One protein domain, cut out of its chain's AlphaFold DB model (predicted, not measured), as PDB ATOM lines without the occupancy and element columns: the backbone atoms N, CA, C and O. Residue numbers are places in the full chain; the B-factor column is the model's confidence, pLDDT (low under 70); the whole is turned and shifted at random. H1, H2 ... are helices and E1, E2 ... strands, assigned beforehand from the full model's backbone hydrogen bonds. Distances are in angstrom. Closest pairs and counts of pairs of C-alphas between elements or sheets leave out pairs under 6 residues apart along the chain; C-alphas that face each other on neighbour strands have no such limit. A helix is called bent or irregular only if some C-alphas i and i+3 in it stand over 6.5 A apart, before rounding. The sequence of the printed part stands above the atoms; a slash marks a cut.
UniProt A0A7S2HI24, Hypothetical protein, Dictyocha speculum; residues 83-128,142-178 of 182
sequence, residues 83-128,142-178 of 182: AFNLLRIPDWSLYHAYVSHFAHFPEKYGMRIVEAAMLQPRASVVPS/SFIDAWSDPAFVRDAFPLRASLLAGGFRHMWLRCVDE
ATOM      1  N   ALA A  83      42.484  47.578 -56.455       74.75
ATOM      2  CA  ALA A  83      41.508  47.712 -55.402       74.75
ATOM      3  C   ALA A  83      42.289  47.815 -54.091       74.75
ATOM      4  O   ALA A  83      42.688  46.807 -53.505       74.75
ATOM      5  N   PHE A  84      42.582  49.043 -53.676       73.69
ATOM      6  CA  PHE A  84      43.362  49.322 -52.475       73.69
ATOM      7  C   PHE A  84      42.460  49.570 -51.274       73.69
ATOM      8  O   PHE A  84      41.721  50.546 -51.254       73.69
ATOM      9  N   ASN A  85      42.590  48.726 -50.260       74.19
ATOM     10  CA  ASN A  85      41.706  48.631 -49.115       74.19
ATOM     11  C   ASN A  85      42.489  48.993 -47.849       74.19
ATOM     12  O   ASN A  85      43.450  48.308 -47.500       74.19
ATOM     13  N   LEU A  86      42.062  50.040 -47.141       72.00
ATOM     14  CA  LEU A  86      42.499  50.337 -45.776       72.00
ATOM     15  C   LEU A  86      41.409  49.914 -44.811       72.00
ATOM     16  O   LEU A  86      40.277  50.382 -44.921       72.00
ATOM     17  N   LEU A  87      41.758  49.025 -43.891       73.62
ATOM     18  CA  LEU A  87      40.809  48.283 -43.087       73.62
ATOM     19  C   LEU A  87      41.066  48.537 -41.608       73.62
ATOM     20  O   LEU A  87      42.180  48.367 -41.113       73.62
ATOM     21  N   ARG A  88      40.002  48.909 -40.905       76.62
ATOM     22  CA  ARG A  88      39.922  48.811 -39.449       76.62
ATOM     23  C   ARG A  88      39.160  47.538 -39.108       76.62
ATOM     24  O   ARG A  88      38.078  47.333 -39.645       76.62
ATOM     25  N   ILE A  89      39.706  46.671 -38.269       77.25
ATOM     26  CA  ILE A  89      39.174  45.327 -38.034       77.25
ATOM     27  C   ILE A  89      38.751  45.213 -36.567       77.25
ATOM     28  O   ILE A  89      39.571  44.892 -35.708       77.25
ATOM     29  N   PRO A  90      37.469  45.485 -36.256       77.81
ATOM     30  CA  PRO A  90      36.967  45.418 -34.883       77.81
ATOM     31  C   PRO A  90      36.853  43.977 -34.365       77.81
ATOM     32  O   PRO A  90      36.971  43.746 -33.166       77.81
ATOM     33  N   ASP A  91      36.638  43.016 -35.268       83.50
ATOM     34  CA  ASP A  91      36.538  41.590 -34.972       83.50
ATOM     35  C   ASP A  91      37.302  40.785 -36.033       83.50
ATOM     36  O   ASP A  91      36.882  40.662 -37.188       83.50
ATOM     37  N   TRP A  92      38.447  40.232 -35.627       82.75
ATOM     38  CA  TRP A  92      39.319  39.432 -36.488       82.75
ATOM     39  C   TRP A  92      38.710  38.091 -36.899       82.75
ATOM     40  O   TRP A  92      38.995  37.608 -37.994       82.75
ATOM     41  N   SER A  93      37.872  37.490 -36.052       85.31
ATOM     42  CA  SER A  93      37.222  36.211 -36.357       85.31
ATOM     43  C   SER A  93      36.153  36.410 -37.423       85.31
ATOM     44  O   SER A  93      36.099  35.667 -38.406       85.31
ATOM     45  N   LEU A  94      35.353  37.466 -37.270       83.44
ATOM     46  CA  LEU A  94      34.356  37.860 -38.257       83.44
ATOM     47  C   LEU A  94      35.009  38.292 -39.577       83.44
ATOM     48  O   LEU A  94      34.543  37.910 -40.651       83.44
ATOM     49  N   TYR A  95      36.120  39.031 -39.509       83.50
ATOM     50  CA  TYR A  95      36.892  39.400 -40.694       83.50
ATOM     51  C   TYR A  95      37.452  38.172 -41.414       83.50
ATOM     52  O   TYR A  95      37.344  38.086 -42.633       83.50
ATOM     53  N   HIS A  96      37.973  37.188 -40.678       83.88
ATOM     54  CA  HIS A  96      38.443  35.933 -41.257       83.88
ATOM     55  C   HIS A  96      37.319  35.168 -41.970       83.88
ATOM     56  O   HIS A  96      37.508  34.694 -43.092       83.88
ATOM     57  N   ALA A  97      36.141  35.070 -41.346       82.94
ATOM     58  CA  ALA A  97      34.973  34.462 -41.978       82.94
ATOM     59  C   ALA A  97      34.622  35.193 -43.286       82.94
ATOM     60  O   ALA A  97      34.510  34.557 -44.331       82.94
ATOM     61  N   TYR A  98      34.579  36.530 -43.255       84.06
ATOM     62  CA  TYR A  98      34.321  37.363 -44.430       84.06
ATOM     63  C   TYR A  98      35.334  37.133 -45.562       84.06
ATOM     64  O   TYR A  98      34.931  36.867 -46.695       84.06
ATOM     65  N   VAL A  99      36.643  37.179 -45.278       81.88
ATOM     66  CA  VAL A  99      37.665  37.041 -46.330       81.88
ATOM     67  C   VAL A  99      37.765  35.624 -46.897       81.88
ATOM     68  O   VAL A  99      38.206  35.454 -48.032       81.88
ATOM     69  N   SER A 100      37.316  34.605 -46.158       81.44
ATOM     70  CA  SER A 100      37.329  33.220 -46.646       81.44
ATOM     71  C   SER A 100      36.415  33.003 -47.861       81.44
ATOM     72  O   SER A 100      36.706  32.157 -48.706       81.44
ATOM     73  N   HIS A 101      35.377  33.830 -48.033       77.56
ATOM     74  CA  HIS A 101      34.508  33.791 -49.215       77.56
ATOM     75  C   HIS A 101      35.212  34.220 -50.508       77.56
ATOM     76  O   HIS A 101      34.809  33.800 -51.591       77.56
ATOM     77  N   PHE A 102      36.305  34.981 -50.413       73.44
ATOM     78  CA  PHE A 102      37.110  35.371 -51.572       73.44
ATOM     79  C   PHE A 102      38.052  34.253 -52.033       73.44
ATOM     80  O   PHE A 102      38.770  34.436 -53.012       73.44
ATOM     81  N   ALA A 103      38.073  33.090 -51.368       70.75
ATOM     82  CA  ALA A 103      39.016  32.023 -51.696       70.75
ATOM     83  C   ALA A 103      38.901  31.499 -53.132       70.75
ATOM     84  O   ALA A 103      39.903  31.129 -53.733       70.75
ATOM     85  N   HIS A 104      37.698  31.544 -53.700       67.19
ATOM     86  CA  HIS A 104      37.416  31.065 -55.054       67.19
ATOM     87  C   HIS A 104      37.493  32.179 -56.112       67.19
ATOM     88  O   HIS A 104      37.376  31.925 -57.310       67.19
ATOM     89  N   PHE A 105      37.676  33.433 -55.688       71.25
ATOM     90  CA  PHE A 105      37.684  34.585 -56.589       71.25
ATOM     91  C   PHE A 105      38.904  34.635 -57.513       71.25
ATOM     92  O   PHE A 105      38.733  35.054 -58.659       71.25
ATOM     93  N   PRO A 106      40.108  34.197 -57.094       74.69
ATOM     94  CA  PRO A 106      41.249  34.148 -57.996       74.69
ATOM     95  C   PRO A 106      41.023  33.284 -59.231       74.69
ATOM     96  O   PRO A 106      41.382  33.691 -60.333       74.69
ATOM     97  N   GLU A 107      40.382  32.129 -59.067       71.94
ATOM     98  CA  GLU A 107      40.109  31.214 -60.176       71.94
ATOM     99  C   GLU A 107      38.957  31.711 -61.053       71.94
ATOM    100  O   GLU A 107      39.039  31.638 -62.277       71.94
ATOM    101  N   LYS A 108      37.896  32.254 -60.442       80.00
ATOM    102  CA  LYS A 108      36.675  32.645 -61.160       80.00
ATOM    103  C   LYS A 108      36.753  34.021 -61.827       80.00
ATOM    104  O   LYS A 108      36.239  34.191 -62.926       80.00
ATOM    105  N   TYR A 109      37.378  34.993 -61.166       82.56
ATOM    106  CA  TYR A 109      37.399  36.402 -61.586       82.56
ATOM    107  C   TYR A 109      38.803  36.911 -61.920       82.56
ATOM    108  O   TYR A 109      38.980  38.094 -62.199       82.56
ATOM    109  N   GLY A 110      39.822  36.050 -61.843       81.44
ATOM    110  CA  GLY A 110      41.219  36.434 -62.046       81.44
ATOM    111  C   GLY A 110      41.756  37.409 -60.991       81.44
ATOM    112  O   GLY A 110      42.797  38.033 -61.215       81.44
ATOM    113  N   MET A 111      41.058  37.546 -59.856       82.56
ATOM    114  CA  MET A 111      41.450  38.405 -58.740       82.56
ATOM    115  C   MET A 111      42.779  37.939 -58.133       82.56
ATOM    116  O   MET A 111      43.010  36.746 -57.951       82.56
ATOM    117  N   ARG A 112      43.653  38.864 -57.733       79.81
ATOM    118  CA  ARG A 112      44.885  38.518 -57.002       79.81
ATOM    119  C   ARG A 112      45.132  39.491 -55.870       79.81
ATOM    120  O   ARG A 112      45.008  40.691 -56.076       79.81
ATOM    121  N   ILE A 113      45.529  39.005 -54.697       76.06
ATOM    122  CA  ILE A 113      46.104  39.895 -53.685       76.06
ATOM    123  C   ILE A 113      47.546  40.188 -54.097       76.06
ATOM    124  O   ILE A 113      48.373  39.284 -54.187       76.06
ATOM    125  N   VAL A 114      47.817  41.452 -54.404       73.88
ATOM    126  CA  VAL A 114      49.135  41.947 -54.815       73.88
ATOM    127  C   VAL A 114      49.965  42.292 -53.590       73.88
ATOM    128  O   VAL A 114      51.140  41.951 -53.517       73.88
ATOM    129  N   GLU A 115      49.338  42.938 -52.608       71.25
ATOM    130  CA  GLU A 115      49.997  43.354 -51.378       71.25
ATOM    131  C   GLU A 115      49.028  43.251 -50.204       71.25
ATOM    132  O   GLU A 115      47.832  43.499 -50.345       71.25
ATOM    133  N   ALA A 116      49.535  42.873 -49.036       75.38
ATOM    134  CA  ALA A 116      48.793  42.970 -47.792       75.38
ATOM    135  C   ALA A 116      49.767  43.199 -46.635       75.38
ATOM    136  O   ALA A 116      50.777  42.502 -46.523       75.38
ATOM    137  N   ALA A 117      49.475  44.174 -45.777       73.94
ATOM    138  CA  ALA A 117      50.371  44.568 -44.700       73.94
ATOM    139  C   ALA A 117      49.612  45.037 -43.461       73.94
ATOM    140  O   ALA A 117      48.725  45.888 -43.539       73.94
ATOM    141  N   MET A 118      50.015  44.513 -42.303       74.81
ATOM    142  CA  MET A 118      49.558  45.018 -41.012       74.81
ATOM    143  C   MET A 118      50.075  46.441 -40.817       74.81
ATOM    144  O   MET A 118      51.268  46.710 -40.981       74.81
ATOM    145  N   LEU A 119      49.178  47.345 -40.445       71.31
ATOM    146  CA  LEU A 119      49.517  48.729 -40.169       71.31
ATOM    147  C   LEU A 119      49.714  48.890 -38.667       71.31
ATOM    148  O   LEU A 119      48.863  48.510 -37.867       71.31
ATOM    149  N   GLN A 120      50.863  49.431 -38.263       60.00
ATOM    150  CA  GLN A 120      51.065  49.766 -36.861       60.00
ATOM    151  C   GLN A 120      50.343  51.079 -36.549       60.00
ATOM    152  O   GLN A 120      50.558  52.065 -37.264       60.00
ATOM    153  N   PRO A 121      49.548  51.141 -35.468       55.06
ATOM    154  CA  PRO A 121      49.033  52.404 -34.975       55.06
ATOM    155  C   PRO A 121      50.224  53.273 -34.557       55.06
ATOM    156  O   PRO A 121      50.831  53.068 -33.508       55.06
ATOM    157  N   ARG A 122      50.605  54.250 -35.388       49.22
ATOM    158  CA  ARG A 122      51.461  55.340 -34.917       49.22
ATOM    159  C   ARG A 122      50.614  56.229 -34.016       49.22
ATOM    160  O   ARG A 122      49.432  56.421 -34.280       49.22
ATOM    161  N   ALA A 123      51.229  56.774 -32.971       41.44
ATOM    162  CA  ALA A 123      50.623  57.624 -31.942       41.44
ATOM    163  C   ALA A 123      50.082  58.987 -32.453       41.44
ATOM    164  O   ALA A 123      50.169  59.994 -31.756       41.44
ATOM    165  N   SER A 124      49.555  59.056 -33.677       38.97
ATOM    166  CA  SER A 124      49.019  60.263 -34.294       38.97
ATOM    167  C   SER A 124      47.499  60.199 -34.424       38.97
ATOM    168  O   SER A 124      46.954  59.177 -34.818       38.97
ATOM    169  N   VAL A 125      46.890  61.355 -34.168       39.62
ATOM    170  CA  VAL A 125      45.496  61.857 -34.206       39.62
ATOM    171  C   VAL A 125      44.544  61.328 -35.313       39.62
ATOM    172  O   VAL A 125      43.372  61.688 -35.331       39.62
ATOM    173  N   VAL A 126      44.987  60.463 -36.224       44.94
ATOM    174  CA  VAL A 126      44.153  59.851 -37.273       44.94
ATOM    175  C   VAL A 126      43.666  58.479 -36.787       44.94
ATOM    176  O   VAL A 126      44.469  57.745 -36.209       44.94
ATOM    177  N   PRO A 127      42.391  58.094 -36.998       53.56
ATOM    178  CA  PRO A 127      41.925  56.748 -36.664       53.56
ATOM    179  C   PRO A 127      42.850  55.697 -37.292       53.56
ATOM    180  O   PRO A 127      43.032  55.660 -38.507       53.56
ATOM    181  N   SER A 128      43.470  54.877 -36.442       67.75
ATOM    182  CA  SER A 128      44.441  53.872 -36.860       67.75
ATOM    183  C   SER A 128      43.747  52.756 -37.636       67.75
ATOM    184  O   SER A 128      42.825  52.121 -37.124       67.75
ATOM    185  N   SER A 142      35.355  42.379 -64.287       84.31
ATOM    186  CA  SER A 142      35.682  41.249 -63.403       84.31
ATOM    187  C   SER A 142      35.547  41.613 -61.923       84.31
ATOM    188  O   SER A 142      35.154  40.779 -61.108       84.31
ATOM    189  N   PHE A 143      35.857  42.861 -61.567       82.81
ATOM    190  CA  PHE A 143      35.609  43.390 -60.231       82.81
ATOM    191  C   PHE A 143      34.107  43.473 -59.910       82.81
ATOM    192  O   PHE A 143      33.680  43.001 -58.853       82.81
ATOM    193  N   ILE A 144      33.302  44.037 -60.816       81.00
ATOM    194  CA  ILE A 144      31.840  44.137 -60.671       81.00
ATOM    195  C   ILE A 144      31.206  42.747 -60.537       81.00
ATOM    196  O   ILE A 144      30.392  42.530 -59.635       81.00
ATOM    197  N   ASP A 145      31.616  41.799 -61.379       86.38
ATOM    198  CA  ASP A 145      31.112  40.425 -61.389       86.38
ATOM    199  C   ASP A 145      31.444  39.686 -60.089       86.38
ATOM    200  O   ASP A 145      30.612  38.942 -59.567       86.38
ATOM    201  N   ALA A 146      32.638  39.916 -59.532       83.69
ATOM    202  CA  ALA A 146      33.037  39.356 -58.245       83.69
ATOM    203  C   ALA A 146      32.154  39.877 -57.100       83.69
ATOM    204  O   ALA A 146      31.714  39.114 -56.243       83.69
ATOM    205  N   TRP A 147      31.852  41.178 -57.100       81.50
ATOM    206  CA  TRP A 147      31.005  41.805 -56.082       81.50
ATOM    207  C   TRP A 147      29.513  41.516 -56.237       81.50
ATOM    208  O   TRP A 147      28.778  41.580 -55.251       81.50
ATOM    209  N   SER A 148      29.078  41.201 -57.454       83.75
ATOM    210  CA  SER A 148      27.687  40.877 -57.782       83.75
ATOM    211  C   SER A 148      27.414  39.371 -57.790       83.75
ATOM    212  O   SER A 148      26.291  38.956 -58.077       83.75
ATOM    213  N   ASP A 149      28.414  38.542 -57.470       85.25
ATOM    214  CA  ASP A 149      28.255  37.094 -57.413       85.25
ATOM    215  C   ASP A 149      27.148  36.704 -56.414       85.25
ATOM    216  O   ASP A 149      27.225  37.076 -55.241       85.25
ATOM    217  N   PRO A 150      26.132  35.918 -56.820       85.56
ATOM    218  CA  PRO A 150      25.018  35.582 -55.938       85.56
ATOM    219  C   PRO A 150      25.419  34.845 -54.654       85.56
ATOM    220  O   PRO A 150      24.780  35.036 -53.620       85.56
ATOM    221  N   ALA A 151      26.450  33.995 -54.694       85.06
ATOM    222  CA  ALA A 151      26.946  33.314 -53.502       85.06
ATOM    223  C   ALA A 151      27.692  34.295 -52.590       85.06
ATOM    224  O   ALA A 151      27.481  34.288 -51.380       85.06
ATOM    225  N   PHE A 152      28.488  35.199 -53.163       82.50
ATOM    226  CA  PHE A 152      29.147  36.251 -52.395       82.50
ATOM    227  C   PHE A 152      28.152  37.224 -51.749       82.50
ATOM    228  O   PHE A 152      28.250  37.508 -50.556       82.50
ATOM    229  N   VAL A 153      27.155  37.692 -52.501       83.31
ATOM    230  CA  VAL A 153      26.100  38.583 -51.997       83.31
ATOM    231  C   VAL A 153      25.310  37.910 -50.878       83.31
ATOM    232  O   VAL A 153      25.021  38.537 -49.864       83.31
ATOM    233  N   ARG A 154      24.976  36.625 -51.020       84.94
ATOM    234  CA  ARG A 154      24.228  35.900 -49.989       84.94
ATOM    235  C   ARG A 154      25.057  35.665 -48.727       84.94
ATOM    236  O   ARG A 154      24.550  35.883 -47.630       84.94
ATOM    237  N   ASP A 155      26.306  35.228 -48.878       84.38
ATOM    238  CA  ASP A 155      27.072  34.670 -47.761       84.38
ATOM    239  C   ASP A 155      28.041  35.694 -47.134       84.38
ATOM    240  O   ASP A 155      28.193  35.743 -45.915       84.38
ATOM    241  N   ALA A 156      28.654  36.574 -47.936       83.81
ATOM    242  CA  ALA A 156      29.671  37.520 -47.472       83.81
ATOM    243  C   ALA A 156      29.116  38.912 -47.112       83.81
ATOM    244  O   ALA A 156      29.649  39.558 -46.205       83.81
ATOM    245  N   PHE A 157      28.049  39.398 -47.767       83.06
ATOM    246  CA  PHE A 157      27.488  40.724 -47.447       83.06
ATOM    247  C   PHE A 157      26.945  40.835 -46.012       83.06
ATOM    248  O   PHE A 157      27.189  41.873 -45.393       83.06
ATOM    249  N   PRO A 158      26.275  39.820 -45.425       85.12
ATOM    250  CA  PRO A 158      25.842  39.894 -44.026       85.12
ATOM    251  C   PRO A 158      27.017  40.031 -43.042       85.12
ATOM    252  O   PRO A 158      26.955  40.815 -42.089       85.12
ATOM    253  N   LEU A 159      28.121  39.322 -43.306       85.06
ATOM    254  CA  LEU A 159      29.353  39.418 -42.514       85.06
ATOM    255  C   LEU A 159      29.978  40.808 -42.656       85.06
ATOM    256  O   LEU A 159      30.339  41.436 -41.661       85.06
ATOM    257  N   ARG A 160      30.025  41.335 -43.886       82.88
ATOM    258  CA  ARG A 160      30.490  42.698 -44.165       82.88
ATOM    259  C   ARG A 160      29.644  43.757 -43.463       82.88
ATOM    260  O   ARG A 160      30.204  44.689 -42.898       82.88
ATOM    261  N   ALA A 161      28.318  43.632 -43.477       82.94
ATOM    262  CA  ALA A 161      27.424  44.563 -42.790       82.94
ATOM    263  C   ALA A 161      27.701  44.591 -41.278       82.94
ATOM    264  O   ALA A 161      27.778  45.662 -40.678       82.94
ATOM    265  N   SER A 162      27.942  43.417 -40.692       83.25
ATOM    266  CA  SER A 162      28.309  43.269 -39.280       83.25
ATOM    267  C   SER A 162      29.676  43.899 -38.976       83.25
ATOM    268  O   SER A 162      29.827  44.615 -37.987       83.25
ATOM    269  N   LEU A 163      30.656  43.726 -39.872       79.38
ATOM    270  CA  LEU A 163      31.955  44.396 -39.785       79.38
ATOM    271  C   LEU A 163      31.808  45.923 -39.859       79.38
ATOM    272  O   LEU A 163      32.380  46.630 -39.028       79.38
ATOM    273  N   LEU A 164      31.034  46.447 -40.819       78.88
ATOM    274  CA  LEU A 164      30.797  47.890 -40.990       78.88
ATOM    275  C   LEU A 164      30.145  48.508 -39.751       78.88
ATOM    276  O   LEU A 164      30.587  49.566 -39.293       78.88
ATOM    277  N   ALA A 165      29.147  47.827 -39.180       78.44
ATOM    278  CA  ALA A 165      28.508  48.224 -37.927       78.44
ATOM    279  C   ALA A 165      29.506  48.255 -36.756       78.44
ATOM    280  O   ALA A 165      29.437  49.144 -35.911       78.44
ATOM    281  N   GLY A 166      30.482  47.340 -36.746       69.25
ATOM    282  CA  GLY A 166      31.587  47.319 -35.787       69.25
ATOM    283  C   GLY A 166      32.674  48.377 -36.024       69.25
ATOM    284  O   GLY A 166      33.606  48.472 -35.230       69.25
ATOM    285  N   GLY A 167      32.595  49.173 -37.095       67.75
ATOM    286  CA  GLY A 167      33.593  50.199 -37.417       67.75
ATOM    287  C   GLY A 167      34.612  49.803 -38.488       67.75
ATOM    288  O   GLY A 167      35.601  50.517 -38.659       67.75
ATOM    289  N   PHE A 168      34.372  48.716 -39.230       71.19
ATOM    290  CA  PHE A 168      35.106  48.413 -40.460       71.19
ATOM    291  C   PHE A 168      34.945  49.544 -41.474       71.19
ATOM    292  O   PHE A 168      33.885  50.165 -41.581       71.19
ATOM    293  N   ARG A 169      36.024  49.835 -42.192       66.88
ATOM    294  CA  ARG A 169      36.091  50.854 -43.243       66.88
ATOM    295  C   ARG A 169      36.802  50.237 -44.429       66.88
ATOM    296  O   ARG A 169      37.682  49.405 -44.238       66.88
ATOM    297  N   HIS A 170      36.373  50.602 -45.629       66.56
ATOM    298  CA  HIS A 170      36.867  50.016 -46.866       66.56
ATOM    299  C   HIS A 170      36.938  51.100 -47.932       66.56
ATOM    300  O   HIS A 170      35.921  51.629 -48.367       66.56
ATOM    301  N   MET A 171      38.156  51.439 -48.333       62.75
ATOM    302  CA  MET A 171      38.413  52.395 -49.408       62.75
ATOM    303  C   MET A 171      38.716  51.652 -50.709       62.75
ATOM    304  O   MET A 171      39.154  50.508 -50.652       62.75
ATOM    305  N   TRP A 172      38.493  52.297 -51.852       62.06
ATOM    306  CA  TRP A 172      38.969  51.822 -53.149       62.06
ATOM    307  C   TRP A 172      39.788  52.916 -53.831       62.06
ATOM    308  O   TRP A 172      39.476  54.106 -53.736       62.06
ATOM    309  N   LEU A 173      40.839  52.512 -54.540       56.00
ATOM    310  CA  LEU A 173      41.621  53.393 -55.406       56.00
ATOM    311  C   LEU A 173      41.497  52.881 -56.830       56.00
ATOM    312  O   LEU A 173      41.738  51.701 -57.050       56.00
ATOM    313  N   ARG A 174      41.166  53.750 -57.788       55.16
ATOM    314  CA  ARG A 174      41.272  53.421 -59.214       55.16
ATOM    315  C   ARG A 174      42.632  53.906 -59.687       55.16
ATOM    316  O   ARG A 174      42.858  55.106 -59.793       55.16
ATOM    317  N   CYS A 175      43.541  52.980 -59.953       55.56
ATOM    318  CA  CYS A 175      44.781  53.289 -60.653       55.56
ATOM    319  C   CYS A 175      44.501  53.156 -62.152       55.56
ATOM    320  O   CYS A 175      44.337  52.039 -62.629       55.56
ATOM    321  N   VAL A 176      44.363  54.278 -62.856       49.06
ATOM    322  CA  VAL A 176      44.325  54.296 -64.327       49.06
ATOM    323  C   VAL A 176      45.758  54.305 -64.850       49.06
ATOM    324  O   VAL A 176      46.576  55.105 -64.386       49.06
ATOM    325  N   ASP A 177      46.059  53.413 -65.794       47.72
ATOM    326  CA  ASP A 177      47.314  53.466 -66.540       47.72
ATOM    327  C   ASP A 177      47.329  54.736 -67.399       47.72
ATOM    328  O   ASP A 177      46.349  55.076 -68.061       47.72
ATOM    329  N   GLU A 178      48.448  55.463 -67.388       44.31
ATOM    330  CA  GLU A 178      48.582  56.740 -68.107       44.31
ATOM    331  C   GLU A 178      48.472  56.578 -69.635       44.31
ATOM    332  O   GLU A 178      48.178  57.541 -70.331       44.31
TER     333      GLU A 178
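Overview. This is residues 83 to 128 and 142 to 178 of the 182 residues of the protein "Hypothetical protein" of Dictyocha speculum (UniProt A0A7S2HI24). Two helices, H1 and H3, lie side by side and run opposite ways along one side of a flat, open frame; three strands, E2, E1 and E3, make a loose row along another side, with E1 in the middle of the row, and little contact ties the row to the helices. The short helix H2 sits at one end of the frame, by the last residues of H1, and residues 121 to 126 stick out at the opposite end. The printed part has 83 residues, with three named helices and three named strands in the order E1, H1, E2, H2, H3, E3; no two strands pair, and the class is mixed, helices and strands. It is only just compact, close to loose, with a radius of gyration of the C-alphas of 14.2 A and spans of 41 by 37 by 16 A.

Arrangement. H1, residues 92 to 109, is the longest helix; it has a kink of 28 degrees near residue 101 and is irregular, with C-alphas 101 and 104 7.1 A apart. H3, residues 150 to 165, has a kink of 40 degrees near residue 157 and is only just irregular, with C-alphas 155 and 158 6.54 A apart. With its residues 94 to 101 alone, H1 touches H3 at a shallow tilt of 31 degrees, opposite ways; their closest C-alphas, those of Tyr 98 and Ala 156, are 5.6 A apart. With its residues 105 to 109 alone, H1 touches H2, residues 142 to 147, opposite ways; their closest C-alphas, those of Tyr 109 and Ser 142, are 5.5 A apart, and the tilt of 36 degrees is only just steep. H2 and H3 are close but not clearly touching, with the closest C-alphas, those of Trp 147 and Val 153, 7.2 A apart. E1, residues 83 to 87, and E3, residues 171 to 173, have 10 pairs of C-alphas within 8 A, the closest those of Asn 85 and Met 171 at 5.0 A. E1 and E2, residues 112 to 118, are near each other, with 11 pairs of C-alphas within 10 A. Among the pairs that are apart are E1 and H3, H1 and E3, and E2 and E3. Each O i to N i+4 pair is within hydrogen-bond range in H2, against 7 of 14 in H1 and 9 of 12 in H3.

Along the chain. E1 begins at C-alpha 83, (41.508, 47.712, -55.402). H1 measures 25.4 A from first to last C-alpha, H3 22.3 A and E2 17.9 A. E3 ends at C-alpha 173, (41.621, 53.393, -55.406).

Size, cuts and confidence. The C-alphas of Ala 123 and Pro 150, the two farthest apart, are 41.4 A apart. Residues 129 to 141 are not printed, and the gap from C-alpha 128 to C-alpha 142 is 30.7 A; the link from E2 to H2 runs across this cut. The links printed whole, E1 to H1, H1 to E2, H2 to H3 and H3 to E3, are tight. The mean pLDDT of the printed part is 73.3, and it is under 70 at 22 residues: 104, 120 to 128, 166 to 167 and 169 to 178.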